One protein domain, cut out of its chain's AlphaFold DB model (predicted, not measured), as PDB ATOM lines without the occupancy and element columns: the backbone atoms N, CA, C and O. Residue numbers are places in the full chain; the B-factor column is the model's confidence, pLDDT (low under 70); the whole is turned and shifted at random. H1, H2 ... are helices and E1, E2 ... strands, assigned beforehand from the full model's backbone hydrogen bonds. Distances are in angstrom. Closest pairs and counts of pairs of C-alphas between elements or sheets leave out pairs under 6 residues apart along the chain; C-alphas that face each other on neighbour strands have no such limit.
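What this domain is: This is residues 10 to 145 of the 147 residues of the protein "DUF1643 domain-containing protein" of Bacteroidia bacterium (UniProt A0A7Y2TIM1). Three helices stand in a row, H4 in the middle with H2 and H5 on its two sides, and a small three-stranded sheet lies beyond the row, with H1 grazing it. Two long stretches hold no named element: residues 21 to 47, which link H1 to H2, and residues 105 to 124, which link E2 to E3 within the sheet. The 136 printed residues hold five named helices and three named strands, in the order H1 H2 E1 H3 H4 E2 E3 H5; the sheet, E1 E2 E3, is mixed and the class is mostly helix. The whole is compact, with a radius of gyration of the C-alphas of 14.7 A and spans of 41 by 35 by 30 A.

How they stand to each other: H1, residues 10 to 20, only grazes the sheet with residues 14 to 20 and touches no helix. H2, residues 48 to 64, touches H4, residues 84 to 95, at a steep tilt of 38 degrees, the same way; their closest C-alphas, of Thr 55 and Ile 91, are 5.4 A apart. E1, residues 69 to 71, is parallel to E2, residues 100 to 104, with N 70 and O 100 2.9 A apart. E1, H3 at residues 75 to 80, H4 and E2 form a strand-helix-strand unit, parallel neighbour strands with helices between, its crossover right-handed. H3 and H4 only just touch, only at the corner, with 3 pairs of C-alphas within 8 A, the closest Ile 78 and Leu 84 at 5.8 A. E2 and E3, residues 125 to 127, are an antiparallel hairpin, with N 103 and O 126 3.0 A apart. H5, residues 130 to 143, touches H4 at a steep tilt of 39 degrees, opposite ways; the closest C-alphas, of Ala 89 and Val 134, are 5.8 A apart. In H1, H2, H4 and H5 every O i to N i+4 pair is within hydrogen-bond range; H3 has 0 of 2, and 2 of 3 O i to N i+3 pairs.

Where its parts are: H1 begins at C-alpha 10 (188.952, 224.446, 180.769) and measures 15.4 A, H2 24.2 A, E1 6.5 A, H3 10.4 A, H4 16.8 A, E2 13.2 A and E3 7.0 A. H5, 20.0 A, ends at C-alpha 143 (170.640, 251.906, 185.635).

The domain as a whole: The C-alphas farthest apart, of Asp 24 and Gly 145, are 43.3 A apart. The printed part has no cut; the links H1 to H2 and E2 to E3 are long. Mean pLDDT of the printed part is 94.3, and no printed residue is under 70.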
ATOM      1  N   THR A  10     188.894 223.061 181.238       90.50
ATOM      2  CA  THR A  10     188.952 224.446 180.769       90.50
ATOM      3  C   THR A  10     190.328 224.733 180.179       90.50
ATOM      4  O   THR A  10     190.411 225.164 179.029       90.50
ATOM      5  N   LEU A  11     191.409 224.394 180.885       92.50
ATOM      6  CA  LEU A  11     192.781 224.570 180.398       92.50
ATOM      7  C   LEU A  11     193.081 223.692 179.173       92.50
ATOM      8  O   LEU A  11     193.736 224.140 178.232       92.50
ATOM      9  N   LYS A  12     192.529 222.470 179.112       92.94
ATOM     10  CA  LYS A  12     192.563 221.625 177.900       92.94
ATOM     11  C   LYS A  12     191.898 222.323 176.712       92.94
ATOM     12  O   LYS A  12     192.418 222.259 175.598       92.94
ATOM     13  N   SER A  13     190.764 222.994 176.941       94.81
ATOM     14  CA  SER A  13     190.102 223.820 175.926       94.81
ATOM     15  C   SER A  13     190.933 225.020 175.498       94.81
ATOM     16  O   SER A  13     191.063 225.251 174.299       94.81
ATOM     17  N   VAL A  14     191.521 225.747 176.445       95.81
ATOM     18  CA  VAL A  14     192.368 226.901 176.136       95.81
ATOM     19  C   VAL A  14     193.563 226.481 175.294       95.81
ATOM     20  O   VAL A  14     193.736 227.021 174.207       95.81
ATOM     21  N   LYS A  15     194.302 225.448 175.717       95.56
ATOM     22  CA  LYS A  15     195.469 224.943 174.983       95.56
ATOM     23  C   LYS A  15     195.134 224.614 173.531       95.56
ATOM     24  O   LYS A  15     195.769 225.138 172.625       95.56
ATOM     25  N   ARG A  16     194.112 223.786 173.285       95.75
ATOM     26  CA  ARG A  16     193.779 223.356 171.914       95.75
ATOM     27  C   ARG A  16     193.297 224.505 171.024       95.75
ATOM     28  O   ARG A  16     193.608 224.507 169.839       95.75
ATOM     29  N   ILE A  17     192.537 225.456 171.576       97.50
ATOM     30  CA  ILE A  17     191.990 226.588 170.814       97.50
ATOM     31  C   ILE A  17     193.088 227.611 170.529       97.50
ATOM     32  O   ILE A  17     193.197 228.062 169.393       97.50
ATOM     33  N   ALA A  18     193.935 227.928 171.510       97.19
ATOM     34  CA  ALA A  18     195.087 228.804 171.324       97.19
ATOM     35  C   ALA A  18     196.018 228.256 170.227       97.19
ATOM     36  O   ALA A  18     196.281 228.949 169.247       97.19
ATOM     37  N   THR A  19     196.392 226.972 170.302       97.25
ATOM     38  CA  THR A  19     197.215 226.328 169.266       97.25
ATOM     39  C   THR A  19     196.544 226.353 167.889       97.25
ATOM     40  O   THR A  19     197.200 226.647 166.895       97.25
ATOM     41  N   TYR A  20     195.233 226.091 167.799       97.75
ATOM     42  CA  TYR A  20     194.513 226.154 166.519       97.75
ATOM     43  C   TYR A  20     194.522 227.558 165.890       97.75
ATOM     44  O   TYR A  20     194.530 227.675 164.667       97.75
ATOM     45  N   ASN A  21     194.530 228.610 166.710       97.88
ATOM     46  CA  ASN A  21     194.579 229.999 166.248       97.88
ATOM     47  C   ASN A  21     196.017 230.520 166.046       97.88
ATOM     48  O   ASN A  21     196.184 231.700 165.758       97.88
ATOM     49  N   GLY A  22     197.036 229.657 166.148       97.19
ATOM     50  CA  GLY A  22     198.426 229.996 165.827       97.19
ATOM     51  C   GLY A  22     199.246 230.581 166.977       97.19
ATOM     52  O   GLY A  22     200.349 231.054 166.730       97.19
ATOM     53  N   PHE A  23     198.745 230.539 168.215       97.31
ATOM     54  CA  PHE A  23     199.511 230.956 169.394       97.31
ATOM     55  C   PHE A  23     200.457 229.840 169.859       97.31
ATOM     56  O   PHE A  23     200.091 228.659 169.859       97.31
ATOM     57  N   ASP A  24     201.658 230.221 170.286       94.56
ATOM     58  CA  ASP A  24     202.712 229.339 170.803       94.56
ATOM     59  C   ASP A  24     202.622 229.109 172.325       94.56
ATOM     60  O   ASP A  24     203.149 228.122 172.841       94.56
ATOM     61  N   GLY A  25     201.888 229.968 173.032       93.94
ATOM     62  CA  GLY A  25     201.662 229.892 174.468       93.94
ATOM     63  C   GLY A  25     200.374 230.587 174.909       93.94
ATOM     64  O   GLY A  25     199.644 231.177 174.114       93.94
ATOM     65  N   TRP A  26     200.063 230.470 176.198       95.50
ATOM     66  CA  TRP A  26     198.959 231.190 176.829       95.50
ATOM     67  C   TRP A  26     199.201 231.350 178.331       95.50
ATOM     68  O   TRP A  26     199.813 230.498 178.973       95.50
ATOM     69  N   LEU A  27     198.657 232.433 178.881       94.88
ATOM     70  CA  LEU A  27     198.578 232.713 180.310       94.88
ATOM     71  C   LEU A  27     197.102 232.896 180.676       94.88
ATOM     72  O   LEU A  27     196.383 233.631 180.003       94.88
ATOM     73  N   MET A  28     196.636 232.211 181.723       94.38
ATOM     74  CA  MET A  28     195.270 232.372 182.228       94.38
ATOM     75  C   MET A  28     195.278 233.251 183.473       94.38
ATOM     76  O   MET A  28     195.919 232.917 184.466       94.38
ATOM     77  N   LEU A  29     194.526 234.348 183.416       94.81
ATOM     78  CA  LEU A  29     194.380 235.313 184.500       94.81
ATOM     79  C   LEU A  29     192.905 235.398 184.891       94.81
ATOM     80  O   LEU A  29     192.026 235.441 184.028       94.81
ATOM     81  N   ASN A  30     192.632 235.414 186.192       94.12
ATOM     82  CA  ASN A  30     191.274 235.573 186.697       94.12
ATOM     83  C   ASN A  30     190.913 237.058 186.795       94.12
ATOM     84  O   ASN A  30     191.727 237.881 187.210       94.12
ATOM     85  N   VAL A  31     189.653 237.382 186.498       95.25
ATOM     86  CA  VAL A  31     189.106 238.739 186.677       95.25
ATOM     87  C   VAL A  31     189.184 239.185 188.144       95.25
ATOM     88  O   VAL A  31     189.383 240.365 188.422       95.25
ATOM     89  N   TYR A  32     189.071 238.241 189.083       95.62
ATOM     90  CA  TYR A  32     189.173 238.483 190.518       95.62
ATOM     91  C   TYR A  32     190.011 237.383 191.196       95.62
ATOM     92  O   TYR A  32     189.872 236.216 190.821       95.62
ATOM     93  N   PRO A  33     190.891 237.709 192.164       92.62
ATOM     94  CA  PRO A  33     191.899 236.767 192.656       92.62
ATOM     95  C   PRO A  33     191.377 235.797 193.729       92.62
ATOM     96  O   PRO A  33     192.049 234.808 194.028       92.62
ATOM     97  N   GLN A  34     190.199 236.046 194.317       91.31
ATOM     98  CA  GLN A  34     189.614 235.144 195.311       91.31
ATOM     99  C   GLN A  34     189.292 233.789 194.669       91.31
ATOM    100  O   GLN A  34     188.591 233.698 193.661       91.31
ATOM    101  N   ARG A  35     189.807 232.713 195.268       85.06
ATOM    102  CA  ARG A  35     189.562 231.348 194.799       85.06
ATOM    103  C   ARG A  35     188.239 230.847 195.357       85.06
ATOM    104  O   ARG A  35     188.102 230.701 196.565       85.06
ATOM    105  N   ALA A  36     187.326 230.490 194.468       83.38
ATOM    106  CA  ALA A  36     186.086 229.813 194.804       83.38
ATOM    107  C   ALA A  36     185.806 228.732 193.754       83.38
ATOM    108  O   ALA A  36     186.016 228.954 192.561       83.38
ATOM    109  N   THR A  37     185.377 227.545 194.187       78.25
ATOM    110  CA  THR A  37     185.007 226.471 193.244       78.25
ATOM    111  C   THR A  37     183.633 226.749 192.636       78.25
ATOM    112  O   THR A  37     183.414 226.487 191.456       78.25
ATOM    113  N   ASN A  38     182.726 227.320 193.429       80.06
ATOM    114  CA  ASN A  38     181.452 227.857 192.981       80.06
ATOM    115  C   ASN A  38     181.514 229.395 193.038       80.06
ATOM    116  O   ASN A  38     181.834 229.929 194.097       80.06
ATOM    117  N   PRO A  39     181.191 230.130 191.959       79.31
ATOM    118  CA  PRO A  39     181.154 231.596 191.979       79.31
ATOM    119  C   PRO A  39     180.249 232.188 193.070       79.31
ATOM    120  O   PRO A  39     180.493 233.293 193.541       79.31
ATOM    121  N   ASN A  40     179.237 231.438 193.519       83.31
ATOM    122  CA  ASN A  40     178.374 231.848 194.625       83.31
ATOM    123  C   ASN A  40     179.063 231.821 195.999       83.31
ATOM    124  O   ASN A  40     178.496 232.380 196.935       83.31
ATOM    125  N   ASP A  41     180.250 231.221 196.113       89.38
ATOM    126  CA  ASP A  41     181.060 231.206 197.338       89.38
ATOM    127  C   ASP A  41     182.049 232.385 197.396       89.38
ATOM    128  O   ASP A  41     182.808 232.503 198.355       89.38
ATOM    129  N   LEU A  42     182.080 233.244 196.369       90.44
ATOM    130  CA  LEU A  42     182.802 234.514 196.439       90.44
ATOM    131  C   LEU A  42     182.193 235.408 197.520       90.44
ATOM    132  O   LEU A  42     180.988 235.329 197.781       90.44
ATOM    133  N   ASP A  43     182.985 236.308 198.093       92.50
ATOM    134  CA  ASP A  43     182.449 237.288 199.037       92.50
ATOM    135  C   ASP A  43     181.339 238.102 198.353       92.50
ATOM    136  O   ASP A  43     181.341 238.303 197.137       92.50
ATOM    137  N   ALA A  44     180.311 238.500 199.105       91.81
ATOM    138  CA  ALA A  44     179.235 239.319 198.541       91.81
ATOM    139  C   ALA A  44     179.748 240.721 198.175       91.81
ATOM    140  O   ALA A  44     179.361 241.280 197.151       91.81
ATOM    141  N   GLU A  45     180.667 241.230 198.996       93.06
ATOM    142  CA  GLU A  45     181.303 242.531 198.857       93.06
ATOM    143  C   GLU A  45     182.723 242.397 198.321       93.06
ATOM    144  O   GLU A  45     183.444 241.441 198.614       93.06
ATOM    145  N   ILE A  46     183.147 243.398 197.558       94.56
ATOM    146  CA  ILE A  46     184.482 243.407 196.982       94.56
ATOM    147  C   ILE A  46     185.547 243.791 198.010       94.56
ATOM    148  O   ILE A  46     185.491 244.846 198.640       94.56
ATOM    149  N   ASN A  47     186.613 242.995 198.090       95.62
ATOM    150  CA  ASN A  47     187.854 243.450 198.705       95.62
ATOM    151  C   ASN A  47     188.627 244.344 197.716       95.62
ATOM    152  O   ASN A  47     189.143 243.872 196.696       95.62
ATOM    153  N   ASN A  48     188.700 245.640 198.031       94.25
ATOM    154  CA  ASN A  48     189.362 246.647 197.200       94.25
ATOM    155  C   ASN A  48     190.883 246.470 197.106       94.25
ATOM    156  O   ASN A  48     191.449 246.743 196.050       94.25
ATOM    157  N   GLU A  49     191.546 245.993 198.161       95.69
ATOM    158  CA  GLU A  49     192.990 245.728 198.124       95.69
ATOM    159  C   GLU A  49     193.295 244.599 197.138       95.69
ATOM    160  O   GLU A  49     194.165 244.741 196.279       95.69
ATOM    161  N   LEU A  50     192.509 243.515 197.189       95.00
ATOM    162  CA  LEU A  50     192.614 242.404 196.243       95.00
ATOM    163  C   LEU A  50     192.320 242.839 194.804       95.00
ATOM    164  O   LEU A  50     193.036 242.429 193.892       95.00
ATOM    165  N   ARG A  51     191.299 243.680 194.593       95.31
ATOM    166  CA  ARG A  51     190.967 244.237 193.271       95.31
ATOM    167  C   ARG A  51     192.149 245.003 192.678       95.31
ATOM    168  O   ARG A  51     192.593 244.682 191.579       95.31
ATOM    169  N   LEU A  52     192.671 245.985 193.415       95.19
ATOM    170  CA  LEU A  52     193.759 246.849 192.950       95.19
ATOM    171  C   LEU A  52     195.054 246.062 192.727       95.19
ATOM    172  O   LEU A  52     195.725 246.253 191.711       95.19
ATOM    173  N   ALA A  53     195.385 245.147 193.642       96.75
ATOM    174  CA  ALA A  53     196.544 244.276 193.494       96.75
ATOM    175  C   ALA A  53     196.418 243.379 192.253       96.75
ATOM    176  O   ALA A  53     197.372 243.278 191.482       96.75
ATOM    177  N   ASN A  54     195.247 242.777 192.013       97.31
ATOM    178  CA  ASN A  54     195.017 241.924 190.846       97.31
ATOM    179  C   ASN A  54     195.195 242.695 189.535       97.31
ATOM    180  O   ASN A  54     195.948 242.253 188.670       97.31
ATOM    181  N   THR A  55     194.569 243.870 189.411       97.19
ATOM    182  CA  THR A  55     194.713 244.722 188.224       97.19
ATOM    183  C   THR A  55     196.177 245.063 187.967       97.19
ATOM    184  O   THR A  55     196.658 244.889 186.848       97.19
ATOM    185  N   LYS A  56     196.918 245.462 189.010       97.69
ATOM    186  CA  LYS A  56     198.350 245.759 188.896       97.69
ATOM    187  C   LYS A  56     199.147 244.548 188.403       97.69
ATOM    188  O   LYS A  56     199.918 244.682 187.460       97.69
ATOM    189  N   HIS A  57     198.946 243.374 189.002       97.69
ATOM    190  CA  HIS A  57     199.657 242.155 188.607       97.69
ATOM    191  C   HIS A  57     199.357 241.736 187.166       97.69
ATOM    192  O   HIS A  57     200.276 241.344 186.450       97.69
ATOM    193  N   ILE A  58     198.100 241.852 186.730       97.69
ATOM    194  CA  ILE A  58     197.709 241.585 185.343       97.69
ATOM    195  C   ILE A  58     198.451 242.537 184.403       97.69
ATOM    196  O   ILE A  58     199.100 242.074 183.470       97.69
ATOM    197  N   CYS A  59     198.414 243.844 184.668       96.25
ATOM    198  CA  CYS A  59     199.057 244.835 183.803       96.25
ATOM    199  C   CYS A  59     200.567 244.619 183.707       96.25
ATOM    200  O   CYS A  59     201.113 244.603 182.606       96.25
ATOM    201  N   THR A  60     201.227 244.367 184.840       97.62
ATOM    202  CA  THR A  60     202.655 244.037 184.869       97.62
ATOM    203  C   THR A  60     202.958 242.788 184.042       97.62
ATOM    204  O   THR A  60     203.844 242.834 183.198       97.62
ATOM    205  N   ALA A  61     202.195 241.702 184.206       97.25
ATOM    206  CA  ALA A  61     202.426 240.471 183.451       97.25
ATOM    207  C   ALA A  61     202.255 240.666 181.934       97.25
ATOM    208  O   ALA A  61     203.059 240.156 181.157       97.25
ATOM    209  N   ILE A  62     201.231 241.412 181.506       97.12
ATOM    210  CA  ILE A  62     200.993 241.714 180.087       97.12
ATOM    211  C   ILE A  62     202.141 242.543 179.498       97.12
ATOM    212  O   ILE A  62     202.612 242.231 178.405       97.12
ATOM    213  N   GLN A  63     202.624 243.549 180.231       95.94
ATOM    214  CA  GLN A  63     203.731 244.405 179.800       95.94
ATOM    215  C   GLN A  63     205.065 243.651 179.748       95.94
ATOM    216  O   GLN A  63     205.744 243.680 178.727       95.94
ATOM    217  N   GLU A  64     205.437 242.940 180.816       97.25
ATOM    218  CA  GLU A  64     206.724 242.234 180.908       97.25
ATOM    219  C   GLU A  64     206.857 241.112 179.871       97.25
ATOM    220  O   GLU A  64     207.948 240.862 179.356       97.25
ATOM    221  N   LEU A  65     205.746 240.448 179.542       96.06
ATOM    222  CA  LEU A  65     205.707 239.373 178.552       96.06
ATOM    223  C   LEU A  65     205.417 239.872 177.126       96.06
ATOM    224  O   LEU A  65     205.359 239.049 176.214       96.06
ATOM    225  N   ASN A  66     205.253 241.185 176.921       95.62
ATOM    226  CA  ASN A  66     204.900 241.806 175.636       95.62
ATOM    227  C   ASN A  66     203.664 241.158 174.979       95.62
ATOM    228  O   ASN A  66     203.663 240.823 173.794       95.62
ATOM    229  N   ILE A  67     202.607 240.929 175.764       96.88
ATOM    230  CA  ILE A  67     201.385 240.288 175.271       96.88
ATOM    231  C   ILE A  67     200.528 241.309 174.529       96.88
ATOM    232  O   ILE A  67     199.993 242.240 175.123       96.88
ATOM    233  N   GLU A  68     200.321 241.077 173.237       96.75
ATOM    234  CA  GLU A  68     199.500 241.949 172.388       96.75
ATOM    235  C   GLU A  68     198.057 241.458 172.219       96.75
ATOM    236  O   GLU A  68     197.214 242.192 171.711       96.75
ATOM    237  N   THR A  69     197.752 240.205 172.579       98.31
ATOM    238  CA  THR A  69     196.423 239.603 172.383       98.31
ATOM    239  C   THR A  69     195.821 239.136 173.695       98.31
ATOM    240  O   THR A  69     196.390 238.292 174.384       98.31
ATOM    241  N   ILE A  70     194.615 239.622 173.994       98.25
ATOM    242  CA  ILE A  70     193.849 239.238 175.177       98.25
ATOM    243  C   ILE A  70     192.598 238.493 174.741       98.25
ATOM    244  O   ILE A  70     191.704 239.052 174.111       98.25
ATOM    245  N   TRP A  71     192.501 237.222 175.120       98.19
ATOM    246  CA  TRP A  71     191.290 236.441 174.914       98.19
ATOM    247  C   TRP A  71     190.396 236.482 176.159       98.19
ATOM    248  O   TRP A  71     190.725 235.930 177.207       98.19
ATOM    249  N   VAL A  72     189.223 237.103 176.026       97.94
ATOM    250  CA  VAL A  72     188.223 237.225 177.092       97.94
ATOM    251  C   VAL A  72     187.255 236.036 177.055       97.94
ATOM    252  O   VAL A  72     186.714 235.701 175.996       97.94
ATOM    253  N   ALA A  73     187.037 235.364 178.195       96.69
ATOM    254  CA  ALA A  73     186.355 234.062 178.191       96.69
ATOM    255  C   ALA A  73     185.628 233.661 179.501       96.69
ATOM    256  O   ALA A  73     185.577 232.481 179.842       96.69
ATOM    257  N   TYR A  74     185.048 234.605 180.247       94.19
ATOM    258  CA  TYR A  74     184.401 234.323 181.547       94.19
ATOM    259  C   TYR A  74     182.928 233.860 181.474       94.19
ATOM    260  O   TYR A  74     182.403 233.322 182.446       94.19
ATOM    261  N   GLY A  75     182.246 233.994 180.331       95.25
ATOM    262  CA  GLY A  75     180.841 233.590 180.178       95.25
ATOM    263  C   GLY A  75     179.856 234.427 181.001       95.25
ATOM    264  O   GLY A  75     180.168 235.519 181.456       95.25
ATOM    265  N   ASP A  76     178.653 233.893 181.217       95.06
ATOM    266  CA  ASP A  76     177.607 234.576 181.998       95.06
ATOM    267  C   ASP A  76     177.901 234.581 183.514       95.06
ATOM    268  O   ASP A  76     177.177 235.208 184.281       95.06
ATOM    269  N   LEU A  77     178.964 233.896 183.958       92.62
ATOM    270  CA  LEU A  77     179.380 233.856 185.365       92.62
ATOM    271  C   LEU A  77     179.943 235.191 185.859       92.62
ATOM    272  O   LEU A  77     180.020 235.395 187.068       92.62
ATOM    273  N   ILE A  78     180.298 236.106 184.955       94.38
ATOM    274  CA  ILE A  78     180.681 237.471 185.329       94.38
ATOM    275  C   ILE A  78     179.557 238.200 186.081       94.38
ATOM    276  O   ILE A  78     179.844 239.057 186.899       94.38
ATOM    277  N   ASP A  79     178.296 237.803 185.885       93.25
ATOM    278  CA  ASP A  79     177.143 238.384 186.584       93.25
ATOM    279  C   ASP A  79     176.886 237.740 187.963       93.25
ATOM    280  O   ASP A  79     175.929 238.095 188.643       93.25
ATOM    281  N   SER A  80     177.685 236.754 188.391       92.62
ATOM    282  CA  SER A  80     177.492 236.082 189.696       92.62
ATOM    283  C   SER A  80     177.731 237.004 190.898       92.62
ATOM    284  O   SER A  80     177.253 236.740 192.007       92.62
ATOM    285  N   ARG A  81     178.475 238.087 190.670       92.88
ATOM    286  CA  ARG A  81     178.735 239.154 191.625       92.88
ATOM    287  C   ARG A  81     178.735 240.484 190.894       92.88
ATOM    288  O   ARG A  81     179.432 240.650 189.894       92.88
ATOM    289  N   ASN A  82     178.018 241.442 191.462       91.81
ATOM    290  CA  ASN A  82     177.852 242.779 190.906       91.81
ATOM    291  C   ASN A  82     179.183 243.505 190.675       91.81
ATOM    292  O   ASN A  82     179.283 244.325 189.772       91.81
ATOM    293  N   TYR A  83     180.222 243.174 191.446       93.44
ATOM    294  CA  TYR A  83     181.527 243.822 191.355       93.44
ATOM    295  C   TYR A  83     182.451 243.272 190.249       93.44
ATOM    296  O   TYR A  83     183.443 243.915 189.898       93.44
ATOM    297  N   LEU A  84     182.187 242.082 189.694       95.38
ATOM    298  CA  LEU A  84     183.088 241.453 188.715       95.38
ATOM    299  C   LEU A  84     183.171 242.219 187.382       95.38
ATOM    300  O   LEU A  84     184.285 242.360 186.865       95.38
ATOM    301  N   PRO A  85     182.070 242.766 186.826       95.00
ATOM    302  CA  PRO A  85     182.155 243.644 185.665       95.00
ATOM    303  C   PRO A  85     183.035 244.878 185.911       95.00
ATOM    304  O   PRO A  85     183.786 245.261 185.016       95.00
ATOM    305  N   PHE A  86     183.014 245.453 187.120       93.94
ATOM    306  CA  PHE A  86     183.885 246.581 187.483       93.94
ATOM    307  C   PHE A  86     185.357 246.176 187.537       93.94
ATOM    308  O   PHE A  86     186.201 246.900 187.025       93.94
ATOM    309  N   CYS A  87     185.669 244.988 188.061       96.19
ATOM    310  CA  CYS A  87     187.040 244.469 188.038       96.19
ATOM    311  C   CYS A  87     187.568 244.343 186.600       96.19
ATOM    312  O   CYS A  87     188.703 244.716 186.313       96.19
ATOM    313  N   MET A  88     186.737 243.854 185.673       97.06
ATOM    314  CA  MET A  88     187.110 243.789 184.257       97.06
ATOM    315  C   MET A  88     187.230 245.187 183.632       97.06
ATOM    316  O   MET A  88     188.112 245.407 182.805       97.06
ATOM    317  N   ALA A  89     186.374 246.133 184.024       95.75
ATOM    318  CA  ALA A  89     186.466 247.517 183.572       95.75
ATOM    319  C   ALA A  89     187.776 248.183 184.023       95.75
ATOM    320  O   ALA A  89     188.410 248.860 183.219       95.75
ATOM    321  N   ASP A  90     188.217 247.942 185.261       95.75
ATOM    322  CA  ASP A  90     189.502 248.431 185.770       95.75
ATOM    323  C   ASP A  90     190.678 247.848 184.980       95.75
ATOM    324  O   ASP A  90     191.562 248.586 184.555       95.75
ATOM    325  N   ILE A  91     190.670 246.534 184.727       97.50
ATOM    326  CA  ILE A  91     191.697 245.878 183.904       97.50
ATOM    327  C   ILE A  91     191.728 246.483 182.495       97.50
ATOM    328  O   ILE A  91     192.799 246.792 181.982       97.50
ATOM    329  N   PHE A  92     190.564 246.672 181.868       97.88
ATOM    330  CA  PHE A  92     190.480 247.283 180.542       97.88
ATOM    331  C   PHE A  92     190.998 248.726 180.540       97.88
ATOM    332  O   PHE A  92     191.736 249.104 179.638       97.88
ATOM    333  N   LYS A  93     190.652 249.517 181.561       96.94
ATOM    334  CA  LYS A  93     191.090 250.909 181.693       96.94
ATOM    335  C   LYS A  93     192.614 251.034 181.777       96.94
ATOM    336  O   LYS A  93     193.164 251.951 181.181       96.94
ATOM    337  N   GLU A  94     193.273 250.136 182.505       96.88
ATOM    338  CA  GLU A  94     194.734 250.155 182.659       96.88
ATOM    339  C   GLU A  94     195.472 249.589 181.434       96.88
ATOM    340  O   GLU A  94     196.558 250.057 181.100       96.88
ATOM    341  N   LEU A  95     194.895 248.597 180.746       96.56
ATOM    342  CA  LEU A  95     195.510 247.977 179.564       96.56
ATOM    343  C   LEU A  95     195.262 248.747 178.256       96.56
ATOM    344  O   LEU A  95     196.106 248.717 177.364       96.56
ATOM    345  N   GLY A  96     194.116 249.416 178.133       94.94
ATOM    346  CA  GLY A  96     193.729 250.180 176.950       94.94
ATOM    347  C   GLY A  96     193.085 249.361 175.823       94.94
ATOM    348  O   GLY A  96     193.030 248.126 175.828       94.94
ATOM    349  N   SER A  97     192.560 250.080 174.830       94.62
ATOM    350  CA  SER A  97     191.881 249.522 173.652       94.62
ATOM    351  C   SER A  97     192.830 249.053 172.545       94.62
ATOM    352  O   SER A  97     192.389 248.303 171.679       94.62
ATOM    353  N   ASP A  98     194.109 249.438 172.593       94.94
ATOM    354  CA  ASP A  98     195.103 249.131 171.553       94.94
ATOM    355  C   ASP A  98     195.520 247.649 171.517       94.94
ATOM    356  O   ASP A  98     196.050 247.174 170.512       94.94
ATOM    357  N   LEU A  99     195.269 246.893 172.591       97.50
ATOM    358  CA  LEU A  99     195.473 245.445 172.591       97.50
ATOM    359  C   LEU A  99     194.464 244.739 171.681       97.50
ATOM    360  O   LEU A  99     193.315 245.145 171.517       97.50
ATOM    361  N   ASN A 100     194.861 243.586 171.152       98.00
ATOM    362  CA  ASN A 100     193.985 242.743 170.355       98.00
ATOM    363  C   ASN A 100     193.027 241.970 171.272       98.00
ATOM    364  O   ASN A 100     193.297 240.836 171.678       98.00
ATOM    365  N   TRP A 101     191.894 242.583 171.601       98.50
ATOM    366  CA  TRP A 101     190.832 241.956 172.381       98.50
ATOM    367  C   TRP A 101     190.065 240.940 171.529       98.50
ATOM    368  O   TRP A 101     189.513 241.269 170.478       98.50
ATOM    369  N   LYS A 102     190.022 239.685 171.981       98.62
ATOM    370  CA  LYS A 102     189.415 238.566 171.255       98.62
ATOM    371  C   LYS A 102     188.374 237.825 172.082       98.62
ATOM    372  O   LYS A 102     188.492 237.701 173.302       98.62
ATOM    373  N   ILE A 103     187.414 237.218 171.389       98.50
ATOM    374  CA  ILE A 103     186.473 236.230 171.941       98.50
ATOM    375  C   ILE A 103     186.347 235.015 171.019       98.50
ATOM    376  O   ILE A 103     186.739 235.060 169.856       98.50
ATOM    377  N   ILE A 104     185.744 233.927 171.511       97.50
ATOM    378  CA  ILE A 104     185.322 232.822 170.638       97.50
ATOM    379  C   ILE A 104     183.971 233.145 170.005       97.50
ATOM    380  O   ILE A 104     182.948 233.165 170.698       97.50
ATOM    381  N   GLY A 105     183.958 233.242 168.675       94.75
ATOM    382  CA  GLY A 105     182.734 233.407 167.897       94.75
ATOM    383  C   GLY A 105     181.927 234.626 168.346       94.75
ATOM    384  O   GLY A 105     182.470 235.709 168.499       94.75
ATOM    385  N   VAL A 106     180.624 234.452 168.560       95.19
ATOM    386  CA  VAL A 106     179.740 235.536 169.021       95.19
ATOM    387  C   VAL A 106     179.515 235.480 170.536       95.19
ATOM    388  O   VAL A 106     179.566 234.381 171.108       95.19
ATOM    389  N   PRO A 107     179.182 236.605 171.192       96.88
ATOM    390  CA  PRO A 107     178.828 236.627 172.610       96.88
ATOM    391  C   PRO A 107     177.652 235.702 172.989       96.88
ATOM    392  O   PRO A 107     176.957 235.128 172.139       96.88
ATOM    393  N   THR A 108     177.430 235.512 174.290       96.31
ATOM    394  CA  THR A 108     176.225 234.861 174.833       96.31
ATOM    395  C   THR A 108     174.971 235.699 174.560       96.31
ATOM    396  O   THR A 108     175.051 236.822 174.069       96.31
ATOM    397  N   LYS A 109     173.784 235.171 174.897       95.19
ATOM    398  CA  LYS A 109     172.525 235.934 174.781       95.19
ATOM    399  C   LYS A 109     172.527 237.207 175.638       95.19
ATOM    400  O   LYS A 109     171.877 238.174 175.273       95.19
ATOM    401  N   LYS A 110     173.275 237.201 176.745       93.81
ATOM    402  CA  LYS A 110     173.487 238.351 177.635       93.81
ATOM    403  C   LYS A 110     174.609 239.298 177.172       93.81
ATOM    404  O   LYS A 110     174.924 240.274 177.854       93.81
ATOM    405  N   GLY A 111     175.238 238.998 176.034       95.12
ATOM    406  CA  GLY A 111     176.318 239.798 175.467       95.12
ATOM    407  C   GLY A 111     177.711 239.495 176.024       95.12
ATOM    408  O   GLY A 111     178.636 240.234 175.714       95.12
ATOM    409  N   HIS A 112     177.907 238.423 176.803       96.88
ATOM    410  CA  HIS A 112     179.210 238.122 177.411       96.88
ATOM    411  C   HIS A 112     180.119 237.267 176.510       96.88
ATOM    412  O   HIS A 112     179.635 236.383 175.794       96.88
ATOM    413  N   PRO A 113     181.448 237.459 176.572       97.38
ATOM    414  CA  PRO A 113     182.430 236.548 175.991       97.38
ATOM    415  C   PRO A 113     182.226 235.101 176.444       97.38
ATOM    416  O   PRO A 113     182.131 234.815 177.634       97.38
ATOM    417  N   ARG A 114     182.153 234.155 175.504       97.06
ATOM    418  CA  ARG A 114     181.818 232.761 175.832       97.06
ATOM    419  C   ARG A 114     182.951 232.048 176.563       97.06
ATOM    420  O   ARG A 114     184.103 232.113 176.147       97.06
ATOM    421  N   HIS A 115     182.574 231.259 177.566       94.94
ATOM    422  CA  HIS A 115     183.490 230.350 178.248       94.94
ATOM    423  C   HIS A 115     184.074 229.305 177.267       94.94
ATOM    424  O   HIS A 115     183.338 228.807 176.402       94.94
ATOM    425  N   PRO A 116     185.373 228.953 177.377       93.62
ATOM    426  CA  PRO A 116     186.057 228.044 176.446       93.62
ATOM    427  C   PRO A 116     185.662 226.576 176.626       93.62
ATOM    428  O   PRO A 116     185.883 225.740 175.740       93.62
ATOM    429  N   LEU A 117     185.103 226.227 177.785       91.38
ATOM    430  CA  LEU A 117     184.666 224.865 178.063       91.38
ATOM    431  C   LEU A 117     183.617 224.429 177.028       91.38
ATOM    432  O   LEU A 117     182.719 225.190 176.667       91.38
ATOM    433  N   TYR A 118     183.769 223.203 176.531       87.62
ATOM    434  CA  TYR A 118     182.925 222.602 175.488       87.62
ATOM    435  C   TYR A 118     182.968 223.288 174.112       87.62
ATOM    436  O   TYR A 118     182.142 222.985 173.251       87.62
ATOM    437  N   LYS A 119     183.928 224.187 173.861       93.38
ATOM    438  CA  LYS A 119     184.150 224.733 172.517       93.38
ATOM    439  C   LYS A 119     184.985 223.780 171.653       93.38
ATOM    440  O   LYS A 119     185.952 223.201 172.158       93.38
ATOM    441  N   PRO A 120     184.618 223.582 170.370       93.75
ATOM    442  CA  PRO A 120     185.415 222.781 169.446       93.75
ATOM    443  C   PRO A 120     186.840 223.322 169.311       93.75
ATOM    444  O   PRO A 120     187.048 224.531 169.335       93.75
ATOM    445  N   THR A 121     187.814 222.447 169.050       93.44
ATOM    446  CA  THR A 121     189.203 222.858 168.762       93.44
ATOM    447  C   THR A 121     189.282 223.919 167.665       93.44
ATOM    448  O   THR A 121     190.059 224.855 167.772       93.44
ATOM    449  N   LYS A 122     188.439 223.795 166.629       95.44
ATOM    450  CA  LYS A 122     188.410 224.696 165.467       95.44
ATOM    451  C   LYS A 122     187.706 226.038 165.729       95.44
ATOM    452  O   LYS A 122     187.394 226.763 164.787       95.44
ATOM    453  N   SER A 123     187.380 226.354 166.982       96.44
ATOM    454  CA  SER A 123     186.816 227.650 167.349       96.44
ATOM    455  C   SER A 123     187.806 228.770 167.032       96.44
ATOM    456  O   SER A 123     188.933 228.769 167.519       96.44
ATOM    457  N   LYS A 124     187.366 229.731 166.216       96.25
ATOM    458  CA  LYS A 124     188.162 230.905 165.858       96.25
ATOM    459  C   LYS A 124     188.046 231.986 166.925       96.25
ATOM    460  O   LYS A 124     186.940 232.251 167.411       96.25
ATOM    461  N   LEU A 125     189.178 232.605 167.241       98.06
ATOM    462  CA  LEU A 125     189.221 233.868 167.958       98.06
ATOM    463  C   LEU A 125     188.907 234.998 166.978       98.06
ATOM    464  O   LEU A 125     189.486 235.071 165.895       98.06
ATOM    465  N   VAL A 126     187.955 235.847 167.344       98.19
ATOM    466  CA  VAL A 126     187.505 236.986 166.537       98.19
ATOM    467  C   VAL A 126     187.644 238.270 167.339       98.19
ATOM    468  O   VAL A 126     187.644 238.219 168.570       98.19
ATOM    469  N   ASP A 127     187.765 239.395 166.638       98.25
ATOM    470  CA  ASP A 127     187.865 240.714 167.260       98.25
ATOM    471  C   ASP A 127     186.661 241.018 168.142       98.25
ATOM    472  O   ASP A 127     185.514 240.703 167.810       98.25
ATOM    473  N   PHE A 128     186.943 241.644 169.277       98.06
ATOM    474  CA  PHE A 128     185.946 242.034 170.249       98.06
ATOM    475  C   PHE A 128     186.109 243.500 170.608       98.06
ATOM    476  O   PHE A 128     187.157 243.919 171.092       98.06
ATOM    477  N   ASN A 129     185.045 244.280 170.412       97.62
ATOM    478  CA  ASN A 129     185.022 245.672 170.838       97.62
ATOM    479  C   ASN A 129     184.839 245.738 172.363       97.62
ATOM    480  O   ASN A 129     183.720 245.844 172.873       97.62
ATOM    481  N   MET A 130     185.957 245.613 173.079       97.56
ATOM    482  CA  MET A 130     185.981 245.597 174.538       97.56
ATOM    483  C   MET A 130     185.544 246.940 175.131       97.56
ATOM    484  O   MET A 130     184.821 246.952 176.123       97.56
ATOM    485  N   GLU A 131     185.903 248.057 174.495       97.38
ATOM    486  CA  GLU A 131     185.500 249.399 174.927       97.38
ATOM    487  C   GLU A 131     183.977 249.555 174.943       97.38
ATOM    488  O   GLU A 131     183.387 249.949 175.954       97.38
ATOM    489  N   HIS A 132     183.325 249.178 173.840       97.12
ATOM    490  CA  HIS A 132     181.871 249.194 173.740       97.12
ATOM    491  C   HIS A 132     181.236 248.272 174.787       97.12
ATOM    492  O   HIS A 132     180.308 248.673 175.486       97.12
ATOM    493  N   TYR A 133     181.767 247.055 174.937       96.75
ATOM    494  CA  TYR A 133     181.267 246.088 175.909       96.75
ATOM    495  C   TYR A 133     181.339 246.605 177.356       96.75
ATOM    496  O   TYR A 133     180.347 246.518 178.082       96.75
ATOM    497  N   VAL A 134     182.485 247.152 177.779       95.88
ATOM    498  CA  VAL A 134     182.667 247.688 179.138       95.88
ATOM    499  C   VAL A 134     181.738 248.875 179.369       95.88
ATOM    500  O   VAL A 134     181.051 248.918 180.387       95.88
ATOM    501  N   THR A 135     181.659 249.797 178.407       94.81
ATOM    502  CA  THR A 135     180.804 250.988 178.503       94.81
ATOM    503  C   THR A 135     179.335 250.611 178.687       94.81
ATOM    504  O   THR A 135     178.673 251.113 179.597       94.81
ATOM    505  N   GLU A 136     178.824 249.677 177.880       94.12
ATOM    506  CA  GLU A 136     177.437 249.220 177.992       94.12
ATOM    507  C   GLU A 136     177.172 248.474 179.303       94.12
ATOM    508  O   GLU A 136     176.107 248.645 179.900       94.12
ATOM    509  N   LYS A 137     178.133 247.686 179.800       91.94
ATOM    510  CA  LYS A 137     177.971 246.982 181.079       91.94
ATOM    511  C   LYS A 137     177.947 247.931 182.268       91.94
ATOM    512  O   LYS A 137     177.062 247.806 183.108       91.94
ATOM    513  N   LEU A 138     178.847 248.908 182.314       89.88
ATOM    514  CA  LEU A 138     178.831 249.928 183.362       89.88
ATOM    515  C   LEU A 138     177.539 250.751 183.319       89.88
ATOM    516  O   LEU A 138     176.939 251.019 184.357       89.88
ATOM    517  N   ARG A 139     177.051 251.089 182.120       91.31
ATOM    518  CA  ARG A 139     175.765 251.772 181.954       91.31
ATOM    519  C   ARG A 139     174.598 250.949 182.507       91.31
ATOM    520  O   ARG A 139     173.753 251.513 183.195       91.31
ATOM    521  N   GLN A 140     174.536 249.650 182.207       86.88
ATOM    522  CA  GLN A 140     173.486 248.751 182.707       86.88
ATOM    523  C   GLN A 140     173.482 248.695 184.238       86.88
ATOM    524  O   GLN A 140     172.439 248.905 184.848       86.88
ATOM    525  N   LEU A 141     174.651 248.520 184.856       83.88
ATOM    526  CA  LEU A 141     174.775 248.432 186.315       83.88
ATOM    527  C   LEU A 141     174.383 249.741 187.018       83.88
ATOM    528  O   LEU A 141     173.721 249.710 188.053       83.88
ATOM    529  N   ASN A 142     174.712 250.892 186.421       84.94
ATOM    530  CA  ASN A 142     174.270 252.193 186.929       84.94
ATOM    531  C   ASN A 142     172.740 252.347 186.853       84.94
ATOM    532  O   ASN A 142     172.125 252.882 187.771       84.94
ATOM    533  N   LEU A 143     172.104 251.876 185.772       82.06
ATOM    534  CA  LEU A 143     170.640 251.906 185.635       82.06
ATOM    535  C   LEU A 143     169.937 250.981 186.638       82.06
ATOM    536  O   LEU A 143     168.801 251.250 187.024       82.06
ATOM    537  N   GLU A 144     170.605 249.911 187.063       80.38
ATOM    538  CA  GLU A 144     170.110 248.954 188.056       80.38
ATOM    539  C   GLU A 144     170.327 249.421 189.509       80.38
ATOM    540  O   GLU A 144     169.905 248.733 190.437       80.38
ATOM    541  N   GLY A 145     170.948 250.590 189.727       75.81
ATOM    542  CA  GLY A 145     171.216 251.133 191.066       75.81
ATOM    543  C   GLY A 145     172.246 250.323 191.857       75.81
ATOM    544  O   GLY A 145     172.231 250.329 193.085       75.81
TER     545      GLY A 145